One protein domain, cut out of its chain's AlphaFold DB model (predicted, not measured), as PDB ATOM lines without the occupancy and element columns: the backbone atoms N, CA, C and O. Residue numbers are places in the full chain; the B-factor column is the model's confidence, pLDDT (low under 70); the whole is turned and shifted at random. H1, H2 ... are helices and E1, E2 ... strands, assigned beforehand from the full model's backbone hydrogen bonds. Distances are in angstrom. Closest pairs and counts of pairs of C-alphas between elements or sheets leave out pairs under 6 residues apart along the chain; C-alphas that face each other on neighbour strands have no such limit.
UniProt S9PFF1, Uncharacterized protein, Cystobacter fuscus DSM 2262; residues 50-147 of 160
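Overview. This is residues 50 to 147 of the 160 residues of an uncharacterized protein of Cystobacter fuscus DSM 2262 (UniProt S9PFF1). A strongly twisted sheet of five strands makes the body, and two short helices pack on one face of it, H1 along E2 and E3, H2 slantwise over E1. The printed part has 98 residues, with two named helices and then five named strands, H1 H2 E1 E2 E3 E4 E5; the sheet's order is E4 - E3 - E2 - E1 - E5, all antiparallel. The class is mixed, with 43 residues, under half, in named elements. The whole is compact, with a radius of gyration of the C-alphas of 12.2 A, and spans 35 by 27 by 26 A.

Arrangement. Start at H1, residues 56 to 63, at a height of 7.1 A over the sheet. It touches E2, residues 102 to 110, closest at the C-alphas of Ala 60 and Phe 105, 5.2 A. Next comes H2, residues 74 to 79, apart from H1; with the sheet they make two layers, helices on one face. H2 lies over E1, residues 91 to 94, closest at the C-alphas of Lys 77 and Met 93, 6.4 A. In both helices every O i to N i+4 pair is within hydrogen-bond range. E1 to E4 form a meander, each strand the antiparallel neighbour of the one before. Within hydrogen-bond range, look for N 92 and O 104, 2.7 A, between E1 and E2; N 110 and O 117, 2.8 A, between E2 and E3, residues 117 to 123; N 118 and O 135, 2.8 A, between E3 and E4, residues 130 to 135; and N 91 and O 146, 2.8 A, between E1 and E5, residues 144 to 146.

Along the chain. Find C-alpha 56 at (189.036, 150.132, 253.144), where H1 begins. E2 runs 21.9 A, bending by 68 degrees at residue 107; E3 runs 19.3 A and E4 17.0 A. E5 ends at C-alpha 146, (194.617, 156.133, 264.644).

Size, cuts and confidence. The C-alphas of Gly 70 and Asn 114 are farthest apart, 36.5 A. The printed part has no cut, and H2 to E1 is its long link. Residue 113 is under 70 in pLDDT.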
ATOM      1  N   THR A  50     196.129 142.185 249.016       85.56
ATOM      2  CA  THR A  50     195.428 142.396 247.735       85.56
ATOM      3  C   THR A  50     194.011 141.830 247.716       85.56
ATOM      4  O   THR A  50     193.169 142.327 246.974       85.56
ATOM      5  N   ASP A  51     193.710 140.855 248.574       89.88
ATOM      6  CA  ASP A  51     192.377 140.243 248.660       89.88
ATOM      7  C   ASP A  51     191.329 141.175 249.293       89.88
ATOM      8  O   ASP A  51     190.136 140.897 249.236       89.88
ATOM      9  N   TYR A  52     191.760 142.303 249.869       94.69
ATOM     10  CA  TYR A  52     190.898 143.268 250.557       94.69
ATOM     11  C   TYR A  52     190.697 144.573 249.774       94.69
ATOM     12  O   TYR A  52     190.317 145.590 250.355       94.69
ATOM     13  N   CYS A  53     190.959 144.583 248.460       95.31
ATOM     14  CA  CYS A  53     190.834 145.791 247.633       95.31
ATOM     15  C   CYS A  53     189.394 146.343 247.516       95.31
ATOM     16  O   CYS A  53     189.205 147.459 247.030       95.31
ATOM     17  N   ASP A  54     188.385 145.608 247.983       96.56
ATOM     18  CA  ASP A  54     186.974 146.005 248.043       96.56
ATOM     19  C   ASP A  54     186.566 146.641 249.389       96.56
ATOM     20  O   ASP A  54     185.464 147.182 249.519       96.56
ATOM     21  N   ASN A  55     187.446 146.655 250.397       97.44
ATOM     22  CA  ASN A  55     187.106 147.143 251.729       97.44
ATOM     23  C   ASN A  55     188.251 147.914 252.398       97.44
ATOM     24  O   ASN A  55     189.244 147.349 252.853       97.44
ATOM     25  N   CYS A  56     188.047 149.225 252.559       98.00
ATOM     26  CA  CYS A  56     189.036 150.132 253.144       98.00
ATOM     27  C   CYS A  56     189.495 149.730 254.558       98.00
ATOM     28  O   CYS A  56     190.674 149.840 254.884       98.00
ATOM     29  N   VAL A  57     188.591 149.212 255.395       98.19
ATOM     30  CA  VAL A  57     188.896 148.847 256.785       98.19
ATOM     31  C   VAL A  57     189.622 147.508 256.858       98.19
ATOM     32  O   VAL A  57     190.546 147.372 257.659       98.19
ATOM     33  N   LEU A  58     189.224 146.517 256.051       97.62
ATOM     34  CA  LEU A  58     189.920 145.227 256.004       97.62
ATOM     35  C   LEU A  58     191.342 145.397 255.470       97.62
ATOM     36  O   LEU A  58     192.279 144.897 256.085       97.62
ATOM     37  N   PHE A  59     191.517 146.189 254.409       97.62
ATOM     38  CA  PHE A  59     192.839 146.507 253.882       97.62
ATOM     39  C   PHE A  59     193.701 147.266 254.897       97.62
ATOM     40  O   PHE A  59     194.837 146.870 255.162       97.62
ATOM     41  N   ALA A  60     193.158 148.321 255.518       97.56
ATOM     42  CA  ALA A  60     193.880 149.081 256.535       97.56
ATOM     43  C   ALA A  60     194.276 148.201 257.729       97.56
ATOM     44  O   ALA A  60     195.395 148.321 258.215       97.56
ATOM     45  N   ARG A  61     193.410 147.275 258.169       97.31
ATOM     46  CA  ARG A  61     193.731 146.323 259.243       97.31
ATOM     47  C   ARG A  61     194.756 145.277 258.817       97.31
ATOM     48  O   ARG A  61     195.600 144.924 259.624       97.31
ATOM     49  N   CYS A  62     194.726 144.810 257.572       96.69
ATOM     50  CA  CYS A  62     195.757 143.908 257.060       96.69
ATOM     51  C   CYS A  62     197.156 144.548 257.145       96.69
ATOM     52  O   CYS A  62     198.112 143.884 257.529       96.69
ATOM     53  N   ARG A  63     197.262 145.860 256.875       94.94
ATOM     54  CA  ARG A  63     198.516 146.630 256.996       94.94
ATOM     55  C   ARG A  63     198.819 147.122 258.416       94.94
ATOM     56  O   ARG A  63     199.976 147.339 258.752       94.94
ATOM     57  N   ALA A  64     197.797 147.302 259.248       94.69
ATOM     58  CA  ALA A  64     197.915 147.699 260.648       94.69
ATOM     59  C   ALA A  64     197.089 146.747 261.542       94.69
ATOM     60  O   ALA A  64     195.971 147.094 261.939       94.69
ATOM     61  N   PRO A  65     197.619 145.552 261.881       93.88
ATOM     62  CA  PRO A  65     196.854 144.466 262.517       93.88
ATOM     63  C   PRO A  65     196.168 144.828 263.837       93.88
ATOM     64  O   PRO A  65     195.130 144.262 264.172       93.88
ATOM     65  N   ASN A  66     196.706 145.809 264.566       94.31
ATOM     66  CA  ASN A  66     196.159 146.273 265.842       94.31
ATOM     67  C   ASN A  66     195.003 147.283 265.695       94.31
ATOM     68  O   ASN A  66     194.502 147.775 266.707       94.31
ATOM     69  N   LEU A  67     194.590 147.624 264.466       96.62
ATOM     70  CA  LEU A  67     193.478 148.542 264.220       96.62
ATOM     71  C   LEU A  67     192.184 147.974 264.839       96.62
ATOM     72  O   LEU A  67     191.778 146.868 264.456       96.62
ATOM     73  N   PRO A  68     191.492 148.721 265.725       97.12
ATOM     74  CA  PRO A  68     190.289 148.237 266.389       97.12
ATOM     75  C   PRO A  68     189.229 147.705 265.419       97.12
ATOM     76  O   PRO A  68     189.119 148.127 264.263       97.12
ATOM     77  N   TYR A  69     188.431 146.751 265.892       97.31
ATOM     78  CA  TYR A  69     187.270 146.243 265.164       97.31
ATOM     79  C   TYR A  69     186.079 147.206 265.271       97.31
ATOM     80  O   TYR A  69     186.116 148.181 266.015       97.31
ATOM     81  N   GLY A  70     185.016 146.937 264.506       97.19
ATOM     82  CA  GLY A  70     183.778 147.724 264.570       97.19
ATOM     83  C   GLY A  70     183.822 149.061 263.829       97.19
ATOM     84  O   GLY A  70     182.956 149.890 264.044       97.19
ATOM     85  N   LEU A  71     184.792 149.282 262.935       98.12
ATOM     86  CA  LEU A  71     184.961 150.549 262.208       98.12
ATOM     87  C   LEU A  71     184.041 150.681 260.983       98.12
ATOM     88  O   LEU A  71     184.492 151.125 259.929       98.12
ATOM     89  N   THR A  72     182.775 150.277 261.068       97.50
ATOM     90  CA  THR A  72     181.865 150.283 259.909       97.50
ATOM     91  C   THR A  72     181.468 151.708 259.534       97.50
ATOM     92  O   THR A  72     181.670 152.123 258.389       97.50
ATOM     93  N   TYR A  73     180.975 152.491 260.492       98.38
ATOM     94  CA  TYR A  73     180.491 153.847 260.255       98.38
ATOM     95  C   TYR A  73     181.573 154.901 260.483       98.38
ATOM     96  O   TYR A  73     182.614 154.649 261.096       98.38
ATOM     97  N   TRP A  74     181.331 156.111 259.980       98.50
ATOM     98  CA  TRP A  74     182.213 157.249 260.219       98.50
ATOM     99  C   TRP A  74     182.353 157.560 261.715       98.50
ATOM    100  O   TRP A  74     183.456 157.830 262.181       98.50
ATOM    101  N   SER A  75     181.263 157.460 262.482       98.31
ATOM    102  CA  SER A  75     181.279 157.642 263.940       98.31
ATOM    103  C   SER A  75     182.266 156.704 264.637       98.31
ATOM    104  O   SER A  75     183.018 157.150 265.501       98.31
ATOM    105  N   ASP A  76     182.317 155.439 264.218       98.50
ATOM    106  CA  ASP A  76     183.190 154.423 264.814       98.50
ATOM    107  C   ASP A  76     184.664 154.719 264.504       98.50
ATOM    108  O   ASP A  76     185.533 154.616 265.368       98.50
ATOM    109  N   LYS A  77     184.943 155.163 263.270       98.56
ATOM    110  CA  LYS A  77     186.279 155.602 262.839       98.56
ATOM    111  C   LYS A  77     186.758 156.817 263.623       98.56
ATOM    112  O   LYS A  77     187.920 156.865 264.013       98.56
ATOM    113  N   VAL A  78     185.874 157.783 263.877       98.06
ATOM    114  CA  VAL A  78     186.214 158.959 264.686       98.06
ATOM    115  C   VAL A  78     186.491 158.578 266.137       98.06
ATOM    116  O   VAL A  78     187.433 159.107 266.721       98.06
ATOM    117  N   ALA A  79     185.720 157.649 266.706       98.31
ATOM    118  CA  ALA A  79     185.843 157.252 268.108       98.31
ATOM    119  C   ALA A  79     187.207 156.636 268.464       98.31
ATOM    120  O   ALA A  79     187.609 156.685 269.624       98.31
ATOM    121  N   VAL A  80     187.924 156.076 267.485       97.56
ATOM    122  CA  VAL A  80     189.247 155.474 267.710       97.56
ATOM    123  C   VAL A  80     190.407 156.423 267.423       97.56
ATOM    124  O   VAL A  80     191.550 156.055 267.658       97.56
ATOM    125  N   ILE A  81     190.166 157.633 266.921       97.19
ATOM    126  CA  ILE A  81     191.243 158.591 266.643       97.19
ATOM    127  C   ILE A  81     192.021 158.888 267.929       97.19
ATOM    128  O   ILE A  81     191.447 159.301 268.934       97.19
ATOM    129  N   ASN A  82     193.342 158.722 267.874       95.50
ATOM    130  CA  ASN A  82     194.248 158.965 269.000       95.50
ATOM    131  C   ASN A  82     195.474 159.815 268.622       95.50
ATOM    132  O   ASN A  82     196.329 160.058 269.469       95.50
ATOM    133  N   SER A  83     195.562 160.276 267.371       93.31
ATOM    134  CA  SER A  83     196.642 161.135 266.896       93.31
ATOM    135  C   SER A  83     196.125 162.208 265.943       93.31
ATOM    136  O   SER A  83     195.333 161.943 265.036       93.31
ATOM    137  N   ASN A  84     196.615 163.432 266.109       93.00
ATOM    138  CA  ASN A  84     196.503 164.509 265.124       93.00
ATOM    139  C   ASN A  84     197.655 164.512 264.102       93.00
ATOM    140  O   ASN A  84     197.554 165.225 263.098       93.00
ATOM    141  N   HIS A  85     198.668 163.682 264.345       89.81
ATOM    142  CA  HIS A  85     199.961 163.627 263.681       89.81
ATOM    143  C   HIS A  85     200.084 162.370 262.810       89.81
ATOM    144  O   HIS A  85     199.638 161.285 263.207       89.81
ATOM    145  N   ALA A  86     200.647 162.516 261.608       91.94
ATOM    146  CA  ALA A  86     200.820 161.405 260.675       91.94
ATOM    147  C   ALA A  86     202.116 160.645 260.982       91.94
ATOM    148  O   ALA A  86     203.196 161.233 260.994       91.94
ATOM    149  N   HIS A  87     202.027 159.323 261.141       91.31
ATOM    150  CA  HIS A  87     203.196 158.446 261.200       91.31
ATOM    151  C   HIS A  87     202.993 157.237 260.292       91.31
ATOM    152  O   HIS A  87     201.866 156.766 260.113       91.31
ATOM    153  N   VAL A  88     204.092 156.721 259.745       93.06
ATOM    154  CA  VAL A  88     204.087 155.431 259.048       93.06
ATOM    155  C   VAL A  88     203.542 154.360 259.991       93.06
ATOM    156  O   VAL A  88     203.897 154.320 261.169       93.06
ATOM    157  N   GLY A  89     202.636 153.522 259.490       93.69
ATOM    158  CA  GLY A  89     201.957 152.508 260.300       93.69
ATOM    159  C   GLY A  89     200.629 152.963 260.913       93.69
ATOM    160  O   GLY A  89     199.855 152.126 261.380       93.69
ATOM    161  N   CYS A  90     200.328 154.265 260.905       96.38
ATOM    162  CA  CYS A  90     199.021 154.765 261.325       96.38
ATOM    163  C   CYS A  90     197.951 154.554 260.244       96.38
ATOM    164  O   CYS A  90     198.233 154.292 259.075       96.38
ATOM    165  N   VAL A  91     196.693 154.731 260.638       98.31
ATOM    166  CA  VAL A  91     195.524 154.695 259.761       98.31
ATOM    167  C   VAL A  91     194.860 156.066 259.758       98.31
ATOM    168  O   VAL A  91     194.394 156.552 260.787       98.31
ATOM    169  N   ALA A  92     194.817 156.694 258.589       98.56
ATOM    170  CA  ALA A  92     194.134 157.951 258.338       98.56
ATOM    171  C   ALA A  92     192.617 157.741 258.271       98.56
ATOM    172  O   ALA A  92     192.133 156.889 257.526       98.56
ATOM    173  N   MET A  93     191.867 158.559 259.012       98.62
ATOM    174  CA  MET A  93     190.404 158.576 258.999       98.62
ATOM    175  C   MET A  93     189.928 159.728 258.118       98.62
ATOM    176  O   MET A  93     190.181 160.898 258.415       98.62
ATOM    177  N   ILE A  94     189.250 159.403 257.021       98.69
ATOM    178  CA  ILE A  94     188.904 160.352 255.958       98.69
ATOM    179  C   ILE A  94     187.374 160.457 255.865       98.69
ATOM    180  O   ILE A  94     186.720 159.467 255.525       98.69
ATOM    181  N   PRO A  95     186.763 161.616 256.171       98.25
ATOM    182  CA  PRO A  95     185.350 161.823 255.904       98.25
ATOM    183  C   PRO A  95     185.089 161.800 254.395       98.25
ATOM    184  O   PRO A  95     185.865 162.320 253.594       98.25
ATOM    185  N   THR A  96     183.958 161.224 254.006       97.00
ATOM    186  CA  THR A  96     183.462 161.223 252.625       97.00
ATOM    187  C   THR A  96     182.003 161.684 252.620       97.00
ATOM    188  O   THR A  96     181.444 162.012 253.667       97.00
ATOM    189  N   SER A  97     181.358 161.712 251.453       96.19
ATOM    190  CA  SER A  97     179.914 161.962 251.353       96.19
ATOM    191  C   SER A  97     179.052 160.769 251.800       96.19
ATOM    192  O   SER A  97     177.829 160.876 251.815       96.19
ATOM    193  N   HIS A  98     179.656 159.626 252.145       95.56
ATOM    194  CA  HIS A  98     178.962 158.434 252.635       95.56
ATOM    195  C   HIS A  98     179.061 158.300 254.156       95.56
ATOM    196  O   HIS A  98     180.078 158.629 254.764       95.56
ATOM    197  N   VAL A  99     178.026 157.709 254.763       97.69
ATOM    198  CA  VAL A  99     177.929 157.482 256.221       97.69
ATOM    199  C   VAL A  99     179.052 156.610 256.789       97.69
ATOM    200  O   VAL A  99     179.321 156.643 257.988       97.69
ATOM    201  N   TYR A 100     179.723 155.834 255.938       97.94
ATOM    202  CA  TYR A 100     180.838 154.979 256.328       97.94
ATOM    203  C   TYR A 100     182.158 155.749 256.472       97.94
ATOM    204  O   TYR A 100     183.032 155.307 257.216       97.94
ATOM    205  N   GLY A 101     182.326 156.897 255.804       98.19
ATOM    206  CA  GLY A 101     183.641 157.526 255.647       98.19
ATOM    207  C   GLY A 101     184.645 156.590 254.962       98.19
ATOM    208  O   GLY A 101     184.259 155.706 254.197       98.19
ATOM    209  N   HIS A 102     185.935 156.774 255.237       98.69
ATOM    210  CA  HIS A 102     187.014 155.960 254.680       98.69
ATOM    211  C   HIS A 102     188.186 155.818 255.665       98.69
ATOM    212  O   HIS A 102     188.371 156.663 256.546       98.69
ATOM    213  N   ALA A 103     188.957 154.740 255.525       98.62
ATOM    214  CA  ALA A 103     190.164 154.469 256.300       98.62
ATOM    215  C   ALA A 103     191.309 154.086 255.354       98.62
ATOM    216  O   ALA A 103     191.120 153.248 254.477       98.62
ATOM    217  N   ALA A 104     192.485 154.679 255.538       98.50
ATOM    218  CA  ALA A 104     193.639 154.462 254.669       98.50
ATOM    219  C   ALA A 104     194.917 154.274 255.491       98.50
ATOM    220  O   ALA A 104     195.125 154.970 256.479       98.50
ATOM    221  N   PHE A 105     195.788 153.353 255.090       97.81
ATOM    222  CA  PHE A 105     197.061 153.120 255.765       97.81
ATOM    223  C   PHE A 105     198.085 154.184 255.363       97.81
ATOM    224  O   PHE A 105     198.270 154.454 254.177       97.81
ATOM    225  N   VAL A 106     198.775 154.767 256.338       97.12
ATOM    226  CA  VAL A 106     199.878 155.704 256.110       97.12
ATOM    227  C   VAL A 106     201.147 154.901 255.843       97.12
ATOM    228  O   VAL A 106     201.726 154.313 256.756       97.12
ATOM    229  N   ALA A 107     201.565 154.867 254.581       95.75
ATOM    230  CA  ALA A 107     202.727 154.102 254.142       95.75
ATOM    231  C   ALA A 107     204.025 154.905 254.159       95.75
ATOM    232  O   ALA A 107     205.086 154.316 254.319       95.75
ATOM    233  N   ASP A 108     203.942 156.223 253.986       94.38
ATOM    234  CA  ASP A 108     205.102 157.106 254.016       94.38
ATOM    235  C   ASP A 108     204.705 158.516 254.475       94.38
ATOM    236  O   ASP A 108     203.560 158.949 254.285       94.38
ATOM    237  N   VAL A 109     205.652 159.201 255.115       93.06
ATOM    238  CA  VAL A 109     205.504 160.552 255.656       93.06
ATOM    239  C   VAL A 109     206.758 161.355 255.317       93.06
ATOM    240  O   VAL A 109     207.803 161.190 255.941       93.06
ATOM    241  N   ASP A 110     206.617 162.272 254.366       90.69
ATOM    242  CA  ASP A 110     207.628 163.264 254.019       90.69
ATOM    243  C   ASP A 110     207.435 164.513 254.891       90.69
ATOM    244  O   ASP A 110     206.417 165.213 254.799       90.69
ATOM    245  N   THR A 111     208.408 164.773 255.763       84.12
ATOM    246  CA  THR A 111     208.428 165.905 256.701       84.12
ATOM    247  C   THR A 111     209.153 167.134 256.146       84.12
ATOM    248  O   THR A 111     209.382 168.096 256.885       84.12
ATOM    249  N   ALA A 112     209.526 167.133 254.859       82.25
ATOM    250  CA  ALA A 112     210.119 168.295 254.218       82.25
ATOM    251  C   ALA A 112     209.133 169.483 254.248       82.25
ATOM    252  O   ALA A 112     208.009 169.369 253.757       82.25
ATOM    253  N   PRO A 113     209.543 170.661 254.757       68.56
ATOM    254  CA  PRO A 113     208.613 171.710 255.177       68.56
ATOM    255  C   PRO A 113     207.831 172.440 254.065       68.56
ATOM    256  O   PRO A 113     207.196 173.442 254.369       68.56
ATOM    257  N   ASN A 114     207.828 171.998 252.799       75.31
ATOM    258  CA  ASN A 114     207.127 172.687 251.702       75.31
ATOM    259  C   ASN A 114     206.746 171.778 250.504       75.31
ATOM    260  O   ASN A 114     207.479 171.725 249.514       75.31
ATOM    261  N   PRO A 115     205.544 171.175 250.493       77.12
ATOM    262  CA  PRO A 115     204.700 170.878 251.646       77.12
ATOM    263  C   PRO A 115     205.039 169.505 252.240       77.12
ATOM    264  O   PRO A 115     205.466 168.617 251.504       77.12
ATOM    265  N   ASN A 116     204.724 169.295 253.520       87.50
ATOM    266  CA  ASN A 116     204.737 167.951 254.099       87.50
ATOM    267  C   ASN A 116     203.760 167.050 253.332       87.50
ATOM    268  O   ASN A 116     202.627 167.461 253.035       87.50
ATOM    269  N   ARG A 117     204.163 165.815 253.029       94.12
ATOM    270  CA  ARG A 117     203.334 164.871 252.271       94.12
ATOM    271  C   ARG A 117     203.122 163.582 253.039       94.12
ATOM    272  O   ARG A 117     203.991 163.085 253.737       94.12
ATOM    273  N   ILE A 118     201.928 163.039 252.875       96.56
ATOM    274  CA  ILE A 118     201.511 161.747 253.398       96.56
ATOM    275  C   ILE A 118     201.221 160.881 252.185       96.56
ATOM    276  O   ILE A 118     200.443 161.289 251.320       96.56
ATOM    277  N   THR A 119     201.817 159.697 252.122       97.31
ATOM    278  CA  THR A 119     201.453 158.683 251.135       97.31
ATOM    279  C   THR A 119     200.543 157.657 251.788       97.31
ATOM    280  O   THR A 119     200.916 156.976 252.744       97.31
ATOM    281  N   LEU A 120     199.338 157.538 251.245       98.06
ATOM    282  CA  LEU A 120     198.335 156.572 251.649       98.06
ATOM    283  C   LEU A 120     198.389 155.338 250.751       98.06
ATOM    284  O   LEU A 120     198.505 155.458 249.530       98.06
ATOM    285  N   ARG A 121     198.228 154.163 251.357       97.56
ATOM    286  CA  ARG A 121     197.810 152.926 250.691       97.56
ATOM    287  C   ARG A 121     196.409 152.604 251.174       97.56
ATOM    288  O   ARG A 121     196.164 152.518 252.375       97.56
ATOM    289  N   GLU A 122     195.483 152.442 250.250       97.19
ATOM    290  CA  GLU A 122     194.070 152.308 250.588       97.19
ATOM    291  C   GLU A 122     193.363 151.370 249.617       97.19
ATOM    292  O   GLU A 122     193.864 151.093 248.530       97.19
ATOM    293  N   ALA A 123     192.201 150.880 250.028       97.50
ATOM    294  CA  ALA A 123     191.358 150.005 249.232       97.50
ATOM    295  C   ALA A 123     189.967 150.597 249.114       97.50
ATOM    296  O   ALA A 123     189.471 151.214 250.056       97.50
ATOM    297  N   ASN A 124     189.321 150.365 247.979       96.69
ATOM    298  CA  ASN A 124     187.968 150.829 247.705       96.69
ATOM    299  C   ASN A 124     187.799 152.357 247.827       96.69
ATOM    300  O   ASN A 124     186.718 152.854 248.139       96.69
ATOM    301  N   TRP A 125     188.882 153.115 247.615       96.12
ATOM    302  CA  TRP A 125     188.789 154.544 247.302       96.12
ATOM    303  C   TRP A 125     188.295 154.711 245.866       96.12
ATOM    304  O   TRP A 125     187.310 155.399 245.604       96.12
ATOM    305  N   SER A 126     188.945 153.987 244.953       94.44
ATOM    306  CA  SER A 126     188.365 153.597 243.673       94.44
ATOM    307  C   SER A 126     187.665 152.243 243.844       94.44
ATOM    308  O   SER A 126     188.257 151.361 244.473       94.44
ATOM    309  N   PRO A 127     186.446 152.048 243.304       94.06
ATOM    310  CA  PRO A 127     185.678 150.820 243.498       94.06
ATOM    311  C   PRO A 127     186.485 149.551 243.200       94.06
ATOM    312  O   PRO A 127     187.020 149.409 242.102       94.06
ATOM    313  N   ASN A 128     186.548 148.635 244.172       93.25
ATOM    314  CA  ASN A 128     187.241 147.339 244.077       93.25
ATOM    315  C   ASN A 128     188.729 147.423 243.687       93.25
ATOM    316  O   ASN A 128     189.260 146.511 243.053       93.25
ATOM    317  N   ALA A 129     189.409 148.512 244.044       95.44
ATOM    318  CA  ALA A 129     190.819 148.701 243.739       95.44
ATOM    319  C   ALA A 129     191.621 149.098 244.978       95.44
ATOM    320  O   ALA A 129     191.189 149.912 245.796       95.44
ATOM    321  N   CYS A 130     192.839 148.564 245.059       95.38
ATOM    322  CA  CYS A 130     193.868 149.086 245.940       95.38
ATOM    323  C   CYS A 130     194.602 150.223 245.226       95.38
ATOM    324  O   CYS A 130     195.149 150.038 244.138       95.38
ATOM    325  N   THR A 131     194.614 151.404 245.829       95.94
ATOM    326  CA  THR A 131     195.194 152.616 245.248       95.94
ATOM    327  C   THR A 131     196.254 153.220 246.158       95.94
ATOM    328  O   THR A 131     196.419 152.846 247.321       95.94
ATOM    329  N   SER A 132     197.000 154.170 245.599       96.94
ATOM    330  CA  SER A 132     197.929 155.012 246.340       96.94
ATOM    331  C   SER A 132     197.614 156.466 246.051       96.94
ATOM    332  O   SER A 132     197.419 156.831 244.890       96.94
ATOM    333  N   ARG A 133     197.605 157.303 247.085       97.75
ATOM    334  CA  ARG A 133     197.495 158.757 246.940       97.75
ATOM    335  C   ARG A 133     198.540 159.437 247.804       97.75
ATOM    336  O   ARG A 133     198.796 158.987 248.916       97.75
ATOM    337  N   THR A 134     199.100 160.533 247.308       97.50
ATOM    338  CA  THR A 134     200.081 161.338 248.043       97.50
ATOM    339  C   THR A 134     199.656 162.796 248.037       97.50
ATOM    340  O   THR A 134     199.300 163.348 246.996       97.50
ATOM    341  N   GLY A 135     199.704 163.443 249.196       96.06
ATOM    342  CA  GLY A 135     199.282 164.832 249.347       96.06
ATOM    343  C   GLY A 135     199.469 165.347 250.766       96.06
ATOM    344  O   GLY A 135     199.965 164.635 251.634       96.06
ATOM    345  N   THR A 136     199.074 166.594 251.004       95.56
ATOM    346  CA  THR A 136     198.995 167.141 252.364       95.56
ATOM    347  C   THR A 136     197.820 166.518 253.115       95.56
ATOM    348  O   THR A 136     196.899 165.980 252.496       95.56
ATOM    349  N   LYS A 137     197.806 166.636 254.448       95.00
ATOM    350  CA  LYS A 137     196.671 166.201 255.281       95.00
ATOM    351  C   LYS A 137     195.342 166.768 254.770       95.00
ATOM    352  O   LYS A 137     194.402 166.011 254.530       95.00
ATOM    353  N   ASP A 138     195.313 168.076 254.522       95.12
ATOM    354  CA  ASP A 138     194.130 168.774 254.013       95.12
ATOM    355  C   ASP A 138     193.802 168.372 252.570       95.12
ATOM    356  O   ASP A 138     192.646 168.104 252.250       95.12
ATOM    357  N   GLY A 139     194.812 168.252 251.701       96.81
ATOM    358  CA  GLY A 139     194.626 167.856 250.301       96.81
ATOM    359  C   GLY A 139     194.101 166.427 250.133       96.81
ATOM    360  O   GLY A 139     193.431 166.124 249.149       96.81
ATOM    361  N   LEU A 140     194.364 165.554 251.107       97.50
ATOM    362  CA  LEU A 140     193.822 164.195 251.176       97.50
ATOM    363  C   LEU A 140     192.509 164.109 251.969       97.50
ATOM    364  O   LEU A 140     191.947 163.019 252.081       97.50
ATOM    365  N   ASN A 141     192.013 165.239 252.488       97.69
ATOM    366  CA  ASN A 141     190.843 165.338 253.355       97.69
ATOM    367  C   ASN A 141     190.937 164.420 254.587       97.69
ATOM    368  O   ASN A 141     189.966 163.775 254.970       97.69
ATOM    369  N   ILE A 142     192.112 164.304 255.205       98.25
ATOM    370  CA  ILE A 142     192.300 163.458 256.386       98.25
ATOM    371  C   ILE A 142     191.832 164.221 257.626       98.25
ATOM    372  O   ILE A 142     192.382 165.269 257.961       98.25
ATOM    373  N   ARG A 143     190.863 163.669 258.369       97.88
ATOM    374  CA  ARG A 143     190.424 164.264 259.640       97.88
ATOM    375  C   ARG A 143     191.541 164.198 260.672       97.88
ATOM    376  O   ARG A 143     191.895 165.229 261.222       97.88
ATOM    377  N   ASN A 144     192.022 162.991 260.964       97.50
ATOM    378  CA  ASN A 144     193.074 162.658 261.931       97.50
ATOM    379  C   ASN A 144     193.419 161.161 261.780       97.50
ATOM    380  O   ASN A 144     192.951 160.514 260.838       97.50
ATOM    381  N   PHE A 145     194.226 160.613 262.688       97.50
ATOM    382  CA  PHE A 145     194.778 159.268 262.580       97.50
ATOM    383  C   PHE A 145     194.469 158.423 263.818       97.50
ATOM    384  O   PHE A 145     194.370 158.926 264.941       97.50
ATOM    385  N   TRP A 146     194.353 157.117 263.605       97.56
ATOM    386  CA  TRP A 146     194.617 156.133 264.644       97.56
ATOM    387  C   TRP A 146     196.036 155.599 264.461       97.56
ATOM    388  O   TRP A 146     196.427 155.253 263.349       97.56
ATOM    389  N   CYS A 147     196.793 155.506 265.542       95.19
ATOM    390  CA  CYS A 147     198.162 155.022 265.559       95.19
ATOM    391  C   CYS A 147     198.297 153.899 266.598       95.19
ATOM    392  O   CYS A 147     197.812 154.057 267.726       95.19
TER     393      CYS A 147